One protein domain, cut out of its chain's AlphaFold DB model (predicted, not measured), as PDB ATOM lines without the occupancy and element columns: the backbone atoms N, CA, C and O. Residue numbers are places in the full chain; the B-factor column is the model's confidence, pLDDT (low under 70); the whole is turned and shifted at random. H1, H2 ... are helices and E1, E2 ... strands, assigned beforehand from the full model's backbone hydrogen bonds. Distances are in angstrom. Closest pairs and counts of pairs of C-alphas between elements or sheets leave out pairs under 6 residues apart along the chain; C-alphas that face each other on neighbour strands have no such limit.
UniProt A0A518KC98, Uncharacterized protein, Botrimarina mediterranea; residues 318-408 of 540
ATOM      1  N   ILE A 318     -43.134  15.066 -50.847       89.81
ATOM      2  CA  ILE A 318     -42.957  16.465 -50.453       89.81
ATOM      3  C   ILE A 318     -44.106  17.294 -51.020       89.81
ATOM      4  O   ILE A 318     -44.269  17.398 -52.240       89.81
ATOM      5  N   GLU A 319     -44.834  17.975 -50.140       90.62
ATOM      6  CA  GLU A 319     -45.874  18.934 -50.511       90.62
ATOM      7  C   GLU A 319     -45.475  20.408 -50.280       90.62
ATOM      8  O   GLU A 319     -44.703  20.725 -49.362       90.62
ATOM      9  N   PRO A 320     -45.993  21.347 -51.106       90.88
ATOM     10  CA  PRO A 320     -45.851  22.780 -50.861       90.88
ATOM     11  C   PRO A 320     -46.412  23.186 -49.493       90.88
ATOM     12  O   PRO A 320     -47.504  22.774 -49.117       90.88
ATOM     13  N   GLY A 321     -45.686  24.045 -48.783       87.62
ATOM     14  CA  GLY A 321     -45.979  24.424 -47.402       87.62
ATOM     15  C   GLY A 321     -45.213  23.599 -46.367       87.62
ATOM     16  O   GLY A 321     -45.050  24.081 -45.252       87.62
ATOM     17  N   GLY A 322     -44.685  22.423 -46.733       91.62
ATOM     18  CA  GLY A 322     -43.828  21.619 -45.856       91.62
ATOM     19  C   GLY A 322     -42.446  22.220 -45.607       91.62
ATOM     20  O   GLY A 322     -42.095  23.272 -46.147       91.62
ATOM     21  N   TYR A 323     -41.648  21.526 -44.797       91.75
ATOM     22  CA  TYR A 323     -40.375  22.027 -44.282       91.75
ATOM     23  C   TYR A 323     -39.235  21.049 -44.548       91.75
ATOM     24  O   TYR A 323     -39.403  19.840 -44.414       91.75
ATOM     25  N   ILE A 324     -38.065  21.576 -44.911       91.50
ATOM     26  CA  ILE A 324     -36.854  20.793 -45.170       91.50
ATOM     27  C   ILE A 324     -35.689  21.305 -44.327       91.50
ATOM     28  O   ILE A 324     -35.393  22.500 -44.326       91.50
ATOM     29  N   HIS A 325     -34.974  20.399 -43.668       88.75
ATOM     30  CA  HIS A 325     -33.717  20.697 -42.995       88.75
ATOM     31  C   HIS A 325     -32.526  20.355 -43.901       88.75
ATOM     32  O   HIS A 325     -32.267  19.194 -44.207       88.75
ATOM     33  N   ALA A 326     -31.788  21.374 -44.350       81.00
ATOM     34  CA  ALA A 326     -30.677  21.197 -45.294       81.00
ATOM     35  C   ALA A 326     -29.290  21.520 -44.709       81.00
ATOM     36  O   ALA A 326     -28.306  21.485 -45.453       81.00
ATOM     37  N   GLY A 327     -29.199  21.882 -43.420       76.88
ATOM     38  CA  GLY A 327     -27.941  22.257 -42.755       76.88
ATOM     39  C   GLY A 327     -27.198  23.419 -43.431       76.88
ATOM     40  O   GLY A 327     -25.973  23.506 -43.370       76.88
ATOM     41  N   ARG A 328     -27.919  24.274 -44.168       76.31
ATOM     42  CA  ARG A 328     -27.362  25.362 -44.981       76.31
ATOM     43  C   ARG A 328     -28.222  26.603 -44.826       76.31
ATOM     44  O   ARG A 328     -29.420  26.547 -45.069       76.31
ATOM     45  N   SER A 329     -27.585  27.735 -44.549       75.12
ATOM     46  CA  SER A 329     -28.244  29.051 -44.538       75.12
ATOM     47  C   SER A 329     -28.101  29.794 -45.873       75.12
ATOM     48  O   SER A 329     -28.640  30.885 -46.039       75.12
ATOM     49  N   TRP A 330     -27.380  29.205 -46.838       75.94
ATOM     50  CA  TRP A 330     -27.033  29.826 -48.117       75.94
ATOM     51  C   TRP A 330     -27.167  28.844 -49.280       75.94
ATOM     52  O   TRP A 330     -26.724  27.694 -49.198       75.94
ATOM     53  N   TYR A 331     -27.726  29.308 -50.396       73.06
ATOM     54  CA  TYR A 331     -27.812  28.538 -51.636       73.06
ATOM     55  C   TYR A 331     -27.628  29.454 -52.848       73.06
ATOM     56  O   TYR A 331     -28.296  30.480 -52.962       73.06
ATOM     57  N   GLN A 332     -26.699  29.097 -53.745       72.44
ATOM     58  CA  GLN A 332     -26.352  29.897 -54.934       72.44
ATOM     59  C   GLN A 332     -26.075  31.382 -54.615       72.44
ATOM     60  O   GLN A 332     -26.526  32.281 -55.317       72.44
ATOM     61  N   GLY A 333     -25.356  31.645 -53.517       74.38
ATOM     62  CA  GLY A 333     -24.989  33.003 -53.097       74.38
ATOM     63  C   GLY A 333     -26.120  33.832 -52.475       74.38
ATOM     64  O   GLY A 333     -25.913  35.018 -52.237       74.38
ATOM     65  N   ARG A 334     -27.288  33.235 -52.201       78.94
ATOM     66  CA  ARG A 334     -28.448  33.895 -51.576       78.94
ATOM     67  C   ARG A 334     -28.726  33.313 -50.195       78.94
ATOM     68  O   ARG A 334     -28.581  32.100 -50.019       78.94
ATOM     69  N   ALA A 335     -29.131  34.155 -49.247       81.50
ATOM     70  CA  ALA A 335     -29.532  33.689 -47.921       81.50
ATOM     71  C   ALA A 335     -30.902  33.019 -48.015       81.50
ATOM     72  O   ALA A 335     -31.793  33.511 -48.711       81.50
ATOM     73  N   ILE A 336     -31.056  31.886 -47.342       84.88
ATOM     74  CA  ILE A 336     -32.290  31.104 -47.355       84.88
ATOM     75  C   ILE A 336     -33.155  31.531 -46.173       84.88
ATOM     76  O   ILE A 336     -32.670  31.587 -45.040       84.88
ATOM     77  N   HIS A 337     -34.438  31.783 -46.422       83.94
ATOM     78  CA  HIS A 337     -35.402  31.938 -45.341       83.94
ATOM     79  C   HIS A 337     -35.607  30.604 -44.630       83.94
ATOM     80  O   HIS A 337     -35.974  29.604 -45.249       83.94
ATOM     81  N   HIS A 338     -35.394  30.623 -43.323       83.75
ATOM     82  CA  HIS A 338     -35.622  29.504 -42.427       83.75
ATOM     83  C   HIS A 338     -36.444  29.971 -41.223       83.75
ATOM     84  O   HIS A 338     -36.502  31.169 -40.934       83.75
ATOM     85  N   ASP A 339     -37.122  29.035 -40.572       82.94
ATOM     86  CA  ASP A 339     -37.755  29.265 -39.276       82.94
ATOM     87  C   ASP A 339     -36.717  29.292 -38.138       82.94
ATOM     88  O   ASP A 339     -35.510  29.186 -38.371       82.94
ATOM     89  N   ALA A 340     -37.185  29.459 -36.898       80.88
ATOM     90  CA  ALA A 340     -36.323  29.500 -35.717       80.88
ATOM     91  C   ALA A 340     -35.506  28.208 -35.516       80.88
ATOM     92  O   ALA A 340     -34.403  28.267 -34.979       80.88
ATOM     93  N   ASP A 341     -36.007  27.072 -36.011       80.06
ATOM     94  CA  ASP A 341     -35.361  25.758 -35.920       80.06
ATOM     95  C   ASP A 341     -34.419  25.479 -37.110       80.06
ATOM     96  O   ASP A 341     -33.876  24.380 -37.261       80.06
ATOM     97  N   GLY A 342     -34.222  26.460 -37.997       82.81
ATOM     98  CA  GLY A 342     -33.359  26.323 -39.168       82.81
ATOM     99  C   GLY A 342     -33.957  25.468 -40.291       82.81
ATOM    100  O   GLY A 342     -33.217  25.011 -41.171       82.81
ATOM    101  N   ARG A 343     -35.272  25.226 -40.294       88.19
ATOM    102  CA  ARG A 343     -35.971  24.521 -41.375       88.19
ATOM    103  C   ARG A 343     -36.442  25.493 -42.446       88.19
ATOM    104  O   ARG A 343     -36.865  26.615 -42.190       88.19
ATOM    105  N   ILE A 344     -36.382  25.028 -43.683       90.56
ATOM    106  CA  ILE A 344     -36.643  25.817 -44.880       90.56
ATOM    107  C   ILE A 344     -38.024  25.451 -45.411       90.56
ATOM    108  O   ILE A 344     -38.279  24.290 -45.736       90.56
ATOM    109  N   ARG A 345     -38.906  26.442 -45.548       91.19
ATOM    110  CA  ARG A 345     -40.252  26.233 -46.094       91.19
ATOM    111  C   ARG A 345     -40.214  25.975 -47.604       91.19
ATOM    112  O   ARG A 345     -39.550  26.691 -48.361       91.19
ATOM    113  N   VAL A 346     -40.980  24.987 -48.053       92.38
ATOM    114  CA  VAL A 346     -41.128  24.598 -49.459       92.38
ATOM    115  C   VAL A 346     -42.213  25.445 -50.131       92.38
ATOM    116  O   VAL A 346     -43.400  25.311 -49.852       92.38
ATOM    117  N   GLU A 347     -41.831  26.303 -51.076       90.50
ATOM    118  CA  GLU A 347     -42.746  27.199 -51.811       90.50
ATOM    119  C   GLU A 347     -43.387  26.546 -53.046       90.50
ATOM    120  O   GLU A 347     -44.492  26.907 -53.487       90.50
ATOM    121  N   LYS A 348     -42.655  25.613 -53.657       89.94
ATOM    122  CA  LYS A 348     -43.086  24.808 -54.805       89.94
ATOM    123  C   LYS A 348     -42.288  23.512 -54.863       89.94
ATOM    124  O   LYS A 348     -41.160  23.458 -54.382       89.94
ATOM    125  N   VAL A 349     -42.846  22.510 -55.521       92.06
ATOM    126  CA  VAL A 349     -42.223  21.200 -55.713       92.06
ATOM    127  C   VAL A 349     -42.073  20.971 -57.212       92.06
ATOM    128  O   VAL A 349     -43.027  21.184 -57.958       92.06
ATOM    129  N   ASN A 350     -40.880  20.581 -57.661       90.38
ATOM    130  CA  ASN A 350     -40.627  20.225 -59.054       90.38
ATOM    131  C   ASN A 350     -40.323  18.724 -59.139       90.38
ATOM    132  O   ASN A 350     -39.346  18.234 -58.560       90.38
ATOM    133  N   LYS A 351     -41.142  18.003 -59.899       87.75
ATOM    134  CA  LYS A 351     -40.977  16.567 -60.125       87.75
ATOM    135  C   LYS A 351     -40.104  16.300 -61.356       87.75
ATOM    136  O   LYS A 351     -40.091  17.102 -62.290       87.75
ATOM    137  N   GLY A 352     -39.321  15.227 -61.310       80.12
ATOM    138  CA  GLY A 352     -38.528  14.741 -62.437       80.12
ATOM    139  C   GLY A 352     -39.374  13.963 -63.450       80.12
ATOM    140  O   GLY A 352     -40.585  13.819 -63.292       80.12
ATOM    141  N   ARG A 353     -38.723  13.431 -64.497       74.31
ATOM    142  CA  ARG A 353     -39.359  12.543 -65.496       74.31
ATOM    143  C   ARG A 353     -39.851  11.228 -64.872       74.31
ATOM    144  O   ARG A 353     -40.768  10.613 -65.393       74.31
ATOM    145  N   ASP A 354     -39.245  10.841 -63.755       70.94
ATOM    146  CA  ASP A 354     -39.581   9.694 -62.910       70.94
ATOM    147  C   ASP A 354     -40.805   9.935 -62.005       70.94
ATOM    148  O   ASP A 354     -41.208   9.036 -61.277       70.94
ATOM    149  N   GLY A 355     -41.394  11.137 -62.009       78.62
ATOM    150  CA  GLY A 355     -42.522  11.491 -61.138       78.62
ATOM    151  C   GLY A 355     -42.136  11.758 -59.675       78.62
ATOM    152  O   GLY A 355     -42.969  12.245 -58.907       78.62
ATOM    153  N   LEU A 356     -40.873  11.521 -59.309       83.19
ATOM    154  CA  LEU A 356     -40.312  11.777 -57.983       83.19
ATOM    155  C   LEU A 356     -39.881  13.237 -57.823       83.19
ATOM    156  O   LEU A 356     -39.703  13.974 -58.798       83.19
ATOM    157  N   VAL A 357     -39.692  13.684 -56.581       87.00
ATOM    158  CA  VAL A 357     -39.319  15.074 -56.296       87.00
ATOM    159  C   VAL A 357     -37.842  15.294 -56.616       87.00
ATOM    160  O   VAL A 357     -36.952  14.838 -55.911       87.00
ATOM    161  N   SER A 358     -37.558  16.045 -57.681       85.56
ATOM    162  CA  SER A 358     -36.177  16.355 -58.082       85.56
ATOM    163  C   SER A 358     -35.607  17.555 -57.321       85.56
ATOM    164  O   SER A 358     -34.419  17.622 -56.991       85.56
ATOM    165  N   SER A 359     -36.459  18.546 -57.060       89.62
ATOM    166  CA  SER A 359     -36.074  19.797 -56.423       89.62
ATOM    167  C   SER A 359     -37.275  20.521 -55.836       89.62
ATOM    168  O   SER A 359     -38.412  20.356 -56.279       89.62
ATOM    169  N   VAL A 360     -37.000  21.386 -54.872       91.12
ATOM    170  CA  VAL A 360     -37.976  22.267 -54.239       91.12
ATOM    171  C   VAL A 360     -37.625  23.724 -54.511       91.12
ATOM    172  O   VAL A 360     -36.461  24.095 -54.644       91.12
ATOM    173  N   GLY A 361     -38.637  24.572 -54.623       90.50
ATOM    174  CA  GLY A 361     -38.454  26.013 -54.582       90.50
ATOM    175  C   GLY A 361     -38.424  26.483 -53.139       90.50
ATOM    176  O   GLY A 361     -39.375  26.231 -52.407       90.50
ATOM    177  N   VAL A 362     -37.363  27.181 -52.759       89.81
ATOM    178  CA  VAL A 362     -37.179  27.753 -51.423       89.81
ATOM    179  C   VAL A 362     -37.106  29.268 -51.522       89.81
ATOM    180  O   VAL A 362     -36.606  29.809 -52.514       89.81
ATOM    181  N   LEU A 363     -37.633  29.959 -50.515       86.88
ATOM    182  CA  LEU A 363     -37.598  31.412 -50.461       86.88
ATOM    183  C   LEU A 363     -36.197  31.877 -50.041       86.88
ATOM    184  O   LEU A 363     -35.687  31.477 -48.997       86.88
ATOM    185  N   CYS A 364     -35.584  32.737 -50.844       83.25
ATOM    186  CA  CYS A 364     -34.278  33.328 -50.581       83.25
ATOM    187  C   CYS A 364     -34.344  34.856 -50.668       83.25
ATOM    188  O   CYS A 364     -35.154  35.401 -51.421       83.25
ATOM    189  N   VAL A 365     -33.433  35.534 -49.974       78.06
ATOM    190  CA  VAL A 365     -33.200  36.984 -50.096       78.06
ATOM    191  C   VAL A 365     -31.850  37.274 -50.731       78.06
ATOM    192  O   VAL A 365     -30.903  36.484 -50.623       78.06
ATOM    193  N   ASP A 366     -31.789  38.398 -51.444       69.75
ATOM    194  CA  ASP A 366     -30.547  38.879 -52.041       69.75
ATOM    195  C   ASP A 366     -29.497  39.190 -50.964       69.75
ATOM    196  O   ASP A 366     -29.809  39.621 -49.855       69.75
ATOM    197  N   ARG A 367     -28.236  38.962 -51.325       59.69
ATOM    198  CA  ARG A 367     -27.046  39.188 -50.504       59.69
ATOM    199  C   ARG A 367     -26.739  40.675 -50.330       59.69
ATOM    200  O   ARG A 367     -26.128  41.061 -49.337       59.69
ATOM    201  N   TRP A 368     -27.109  41.493 -51.310       54.94
ATOM    202  CA  TRP A 368     -26.703  42.892 -51.391       54.94
ATOM    203  C   TRP A 368     -27.803  43.779 -50.816       54.94
ATOM    204  O   TRP A 368     -28.773  44.113 -51.496       54.94
ATOM    205  N   GLY A 369     -27.656  44.098 -49.529       48.78
ATOM    206  CA  GLY A 369     -28.582  44.907 -48.746       48.78
ATOM    207  C   GLY A 369     -28.774  46.321 -49.288       48.78
ATOM    208  O   GLY A 369     -28.194  47.269 -48.776       48.78
ATOM    209  N   ASN A 370     -29.652  46.468 -50.274       45.69
ATOM    210  CA  ASN A 370     -30.294  47.733 -50.594       45.69
ATOM    211  C   ASN A 370     -31.727  47.667 -50.080       45.69
ATOM    212  O   ASN A 370     -32.572  47.188 -50.824       45.69
ATOM    213  N   GLY A 371     -31.949  48.116 -48.835       46.47
ATOM    214  CA  GLY A 371     -33.198  48.645 -48.238       46.47
ATOM    215  C   GLY A 371     -34.490  47.814 -48.274       46.47
ATOM    216  O   GLY A 371     -35.188  47.749 -47.274       46.47
ATOM    217  N   ASP A 372     -34.770  47.138 -49.380       52.22
ATOM    218  CA  ASP A 372     -35.941  46.334 -49.690       52.22
ATOM    219  C   ASP A 372     -35.453  44.982 -50.237       52.22
ATOM    220  O   ASP A 372     -35.342  44.780 -51.452       52.22
ATOM    221  N   ALA A 373     -35.083  44.053 -49.349       58.66
ATOM    222  CA  ALA A 373     -34.555  42.751 -49.752       58.66
ATOM    223  C   ALA A 373     -35.589  41.996 -50.607       58.66
ATOM    224  O   ALA A 373     -36.546  41.407 -50.099       58.66
ATOM    225  N   LYS A 374     -35.409  42.020 -51.932       66.62
ATOM    226  CA  LYS A 374     -36.283  41.302 -52.861       66.62
ATOM    227  C   LYS A 374     -36.215  39.811 -52.545       66.62
ATOM    228  O   LYS A 374     -35.137  39.219 -52.492       66.62
ATOM    229  N   GLN A 375     -37.384  39.220 -52.346       75.19
ATOM    230  CA  GLN A 375     -37.525  37.789 -52.141       75.19
ATOM    231  C   GLN A 375     -37.610  37.074 -53.489       75.19
ATOM    232  O   GLN A 375     -38.358  37.476 -54.385       75.19
ATOM    233  N   PHE A 376     -36.873  35.978 -53.621       78.62
ATOM    234  CA  PHE A 376     -36.854  35.144 -54.816       78.62
ATOM    235  C   PHE A 376     -37.061  33.686 -54.440       78.62
ATOM    236  O   PHE A 376     -36.611  33.236 -53.393       78.62
ATOM    237  N   VAL A 377     -37.687  32.923 -55.332       85.38
ATOM    238  CA  VAL A 377     -37.752  31.468 -55.187       85.38
ATOM    239  C   VAL A 377     -36.564  30.852 -55.923       85.38
ATOM    240  O   VAL A 377     -36.513  30.898 -57.154       85.38
ATOM    241  N   SER A 378     -35.625  30.271 -55.181       85.44
ATOM    242  CA  SER A 378     -34.486  29.521 -55.727       85.44
ATOM    243  C   SER A 378     -34.779  28.021 -55.741       85.44
ATOM    244  O   SER A 378     -35.510  27.519 -54.894       85.44
ATOM    245  N   VAL A 379     -34.221  27.290 -56.708       89.12
ATOM    246  CA  VAL A 379     -34.446  25.842 -56.861       89.12
ATOM    247  C   VAL A 379     -33.365  25.058 -56.120       89.12
ATOM    248  O   VAL A 379     -32.223  24.996 -56.575       89.12
ATOM    249  N   MET A 380     -33.725  24.440 -54.997       88.44
ATOM    250  CA  MET A 380     -32.860  23.573 -54.201       88.44
ATOM    251  C   MET A 380     -33.070  22.106 -54.581       88.44
ATOM    252  O   MET A 380     -34.194  21.609 -54.590       88.44
ATOM    253  N   LYS A 381     -31.982  21.393 -54.877       88.81
ATOM    254  CA  LYS A 381     -32.027  19.946 -55.124       88.81
ATOM    255  C   LYS A 381     -32.154  19.165 -53.819       88.81
ATOM    256  O   LYS A 381     -31.446  19.471 -52.863       88.81
ATOM    257  N   VAL A 382     -32.987  18.125 -53.820       88.88
ATOM    258  CA  VAL A 382     -33.238  17.276 -52.636       88.88
ATOM    259  C   VAL A 382     -32.515  15.927 -52.683       88.88
ATOM    260  O   VAL A 382     -32.458  15.228 -51.682       88.88
ATOM    261  N   GLU A 383     -31.871  15.597 -53.809       84.88
ATOM    262  CA  GLU A 383     -31.209  14.303 -54.074       84.88
ATOM    263  C   GLU A 383     -30.129  13.896 -53.049       84.88
ATOM    264  O   GLU A 383     -29.755  12.730 -52.977       84.88
ATOM    265  N   ARG A 384     -29.616  14.838 -52.244       84.94
ATOM    266  CA  ARG A 384     -28.572  14.590 -51.227       84.94
ATOM    267  C   ARG A 384     -29.081  14.650 -49.785       84.94
ATOM    268  O   ARG A 384     -28.272  14.518 -48.867       84.94
ATOM    269  N   LEU A 385     -30.379  14.866 -49.591       88.81
ATOM    270  CA  LEU A 385     -31.017  14.952 -48.278       88.81
ATOM    271  C   LEU A 385     -31.596  13.589 -47.874       88.81
ATOM    272  O   LEU A 385     -31.997  12.804 -48.739       88.81
ATOM    273  N   GLY A 386     -31.579  13.304 -46.573       87.12
ATOM    274  CA  GLY A 386     -32.203  12.108 -46.009       87.12
ATOM    275  C   GLY A 386     -33.710  12.227 -45.920       87.12
ATOM    276  O   GLY A 386     -34.252  13.312 -46.104       87.12
ATOM    277  N   GLU A 387     -34.374  11.102 -45.696       88.00
ATOM    278  CA  GLU A 387     -35.826  11.056 -45.515       88.00
ATOM    279  C   GLU A 387     -36.271  11.945 -44.342       88.00
ATOM    280  O   GLU A 387     -37.176  12.769 -44.472       88.00
ATOM    281  N   ASP A 388     -35.518  11.869 -43.245       87.69
ATOM    282  CA  ASP A 388     -35.650  12.655 -42.017       87.69
ATOM    283  C   ASP A 388     -35.497  14.173 -42.215       87.69
ATOM    284  O   ASP A 388     -35.890  14.967 -41.357       87.69
ATOM    285  N   ALA A 389     -34.948  14.598 -43.354       89.56
ATOM    286  CA  ALA A 389     -34.819  16.008 -43.673       89.56
ATOM    287  C   ALA A 389     -36.176  16.669 -43.941       89.56
ATOM    288  O   ALA A 389     -36.250  17.896 -43.848       89.56
ATOM    289  N   TYR A 390     -37.220  15.915 -44.301       92.62
ATOM    290  CA  TYR A 390     -38.537  16.465 -44.612       92.62
ATOM    291  C   TYR A 390     -39.518  16.351 -43.441       92.62
ATOM    292  O   TYR A 390     -39.622  15.322 -42.783       92.62
ATOM    293  N   ARG A 391     -40.307  17.411 -43.241       92.50
ATOM    294  CA  ARG A 391     -41.478  17.414 -42.364       92.50
ATOM    295  C   ARG A 391     -42.708  17.923 -43.124       92.50
ATOM    296  O   ARG A 391     -42.644  19.029 -43.680       92.50
ATOM    297  N   PRO A 392     -43.838  17.195 -43.096       91.31
ATOM    298  CA  PRO A 392     -45.086  17.706 -43.640       91.31
ATOM    299  C   PRO A 392     -45.598  18.916 -42.832       91.31
ATOM    300  O   PRO A 392     -45.357  19.004 -41.621       91.31
ATOM    301  N   PRO A 393     -46.284  19.870 -43.484       92.12
ATOM    302  CA  PRO A 393     -46.967  20.962 -42.805       92.12
ATOM    303  C   PRO A 393     -48.129  20.443 -41.950       92.12
ATOM    304  O   PRO A 393     -48.820  19.494 -42.324       92.12
ATOM    305  N   THR A 394     -48.387  21.110 -40.827       91.75
ATOM    306  CA  THR A 394     -49.639  20.932 -40.079       91.75
ATOM    307  C   THR A 394     -50.816  21.510 -40.870       91.75
ATOM    308  O   THR A 394     -50.633  22.319 -41.784       91.75
ATOM    309  N   ASP A 395     -52.047  21.140 -40.519       90.06
ATOM    310  CA  ASP A 395     -53.238  21.656 -41.208       90.06
ATOM    311  C   ASP A 395     -53.373  23.182 -41.099       90.06
ATOM    312  O   ASP A 395     -53.776  23.850 -42.057       90.06
ATOM    313  N   GLU A 396     -52.949  23.759 -39.974       89.06
ATOM    314  CA  GLU A 396     -52.898  25.210 -39.777       89.06
ATOM    315  C   GLU A 396     -51.875  25.880 -40.707       89.06
ATOM    316  O   GLU A 396     -52.175  26.885 -41.359       89.06
ATOM    317  N   GLU A 397     -50.674  25.308 -40.829       88.75
ATOM    318  CA  GLU A 397     -49.628  25.800 -41.732       88.75
ATOM    319  C   GLU A 397     -50.045  25.665 -43.199       88.75
ATOM    320  O   GLU A 397     -49.831  26.585 -43.997       88.75
ATOM    321  N   ARG A 398     -50.712  24.558 -43.547       87.88
ATOM    322  CA  ARG A 398     -51.299  24.306 -44.868       87.88
ATOM    323  C   ARG A 398     -52.337  25.379 -45.211       87.88
ATOM    324  O   ARG A 398     -52.285  25.965 -46.299       87.88
ATOM    325  N   ALA A 399     -53.237  25.696 -44.277       86.75
ATOM    326  CA  ALA A 399     -54.248  26.740 -44.445       86.75
ATOM    327  C   ALA A 399     -53.620  28.137 -44.582       86.75
ATOM    328  O   ALA A 399     -53.982  28.900 -45.489       86.75
ATOM    329  N   ARG A 400     -52.628  28.459 -43.743       86.00
ATOM    330  CA  ARG A 400     -51.886  29.725 -43.809       86.00
ATOM    331  C   ARG A 400     -51.161  29.882 -45.144       86.00
ATOM    332  O   ARG A 400     -51.276  30.929 -45.783       86.00
ATOM    333  N   PHE A 401     -50.468  28.843 -45.605       86.25
ATOM    334  CA  PHE A 401     -49.766  28.849 -46.888       86.25
ATOM    335  C   PHE A 401     -50.732  29.057 -48.066       86.25
ATOM    336  O   PHE A 401     -50.471  29.864 -48.965       86.25
ATOM    337  N   ALA A 402     -51.893  28.394 -48.039       84.94
ATOM    338  CA  ALA A 402     -52.940  28.593 -49.039       84.94
ATOM    339  C   ALA A 402     -53.489  30.034 -49.031       84.94
ATOM    340  O   ALA A 402     -53.708  30.617 -50.100       84.94
ATOM    341  N   ALA A 403     -53.672  30.640 -47.854       84.00
ATOM    342  CA  ALA A 403     -54.099  32.033 -47.721       84.00
ATOM    343  C   ALA A 403     -53.036  33.025 -48.239       84.00
ATOM    344  O   ALA A 403     -53.369  33.956 -48.978       84.00
ATOM    345  N   GLU A 404     -51.753  32.800 -47.935       81.31
ATOM    346  CA  GLU A 404     -50.628  33.602 -48.443       81.31
ATOM    347  C   GLU A 404     -50.548  33.559 -49.981       81.31
ATOM    348  O   GLU A 404     -50.368  34.597 -50.624       81.31
ATOM    349  N   LYS A 405     -50.763  32.388 -50.597       76.25
ATOM    350  CA  LYS A 405     -50.824  32.254 -52.065       76.25
ATOM    351  C   LYS A 405     -51.998  33.024 -52.674       76.25
ATOM    352  O   LYS A 405     -51.820  33.627 -53.731       76.25
ATOM    353  N   LYS A 406     -53.163  33.043 -52.016       72.00
ATOM    354  CA  LYS A 406     -54.353  33.788 -52.476       72.00
ATOM    355  C   LYS A 406     -54.182  35.311 -52.392       72.00
ATOM    356  O   LYS A 406     -54.777  36.016 -53.200       72.00
ATOM    357  N   ARG A 407     -53.370  35.819 -51.456       63.50
ATOM    358  CA  ARG A 407     -53.118  37.264 -51.276       63.50
ATOM    359  C   ARG A 407     -52.224  37.890 -52.351       63.50
ATOM    360  O   ARG A 407     -52.173  39.114 -52.438       63.50
ATOM    361  N   LYS A 408     -51.519  37.102 -53.174       59.34
ATOM    362  CA  LYS A 408     -50.687  37.660 -54.254       59.34
ATOM    363  C   LYS A 408     -51.583  38.345 -55.301       59.34
ATOM    364  O   LYS A 408     -52.507  37.699 -55.800       59.34
TER     365      LYS A 408
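Overview. This is residues 318 to 408 of the 540 residues of an uncharacterized protein of Botrimarina mediterranea (UniProt A0A518KC98). A small, strongly twisted sheet makes the body, with the antiparallel strands E2, E3 and E4 as its main part, short E1 beside the far end of E3, and the helix H1 set off from the sheet at the end of a long link. E2 bends by 72 degrees at residue 347, and the unnamed residues 318 to 325 and 385 to 393 run past one another over one side of the sheet. The hairpin turns at residues 352 to 356 and 366 to 374 lie at opposite ends of the longest axis. The printed part has 91 residues, with four named strands and one named helix in the order E1, E2, E3, E4, H1; the class is mixed, helices and strands, with 39 residues in named elements, under half of the printed part. The whole is compact, with a radius of gyration of the C-alphas of 13.3 A and spans of 40 by 29 by 27 A.

Along the chain. Residues 318 to 333 hold no named element. E1 is residues 334 to 336, beginning at C-alpha 334 at (-28.448, 33.895, -51.576). E2, residues 344 to 351, is 18.4 A long. E3, residues 357 to 365, is the longest strand by residues and spans 23.6 A. E4, residues 375 to 381, measures 18.9 A. H1, residues 395 to 406, is 16.6 A long and ends at C-alpha 406 at (-54.353, 33.788, -52.476).

Arrangement. The sheet is branched, with E3 as the neighbour of E1, E2 and E4. E2, E3 and E4 form a meander, each strand the antiparallel neighbour of the one before. The hairpin E2 and E3 has N 347 and O 361 2.8 A apart, within hydrogen-bond range. The hairpin E3 and E4 has N 362 and O 378 within range at 2.8 A. E1 is antiparallel to E3, with N 365 and O 335 within range at 2.9 A. Along E3, the pairing is staggered: E2 is beside residues 357 to 362 and E1 beside residues 364 to 365, on one side, and E4 is beside residues 359 to 365, on the other side. Residues 330 to 331 pair antiparallel with residues 334 to 335 of E1. H1 is not on the sheet, but only just, with 4 pairs of C-alphas within 10 A; it is apart from E1, E2 and E3. In H1 every O i to N i+4 pair is within hydrogen-bond range.

Size, cuts and confidence. The two C-alphas farthest apart, those of Asp 354 and Gly 371, are 42.1 A apart. The printed part has no cut. The link from E4 to H1, 13 residues, is long, and that from E2 to E3 is tight. The mean pLDDT of the printed part is 81.8; residues 366 to 374 and 407 to 408 are under 70.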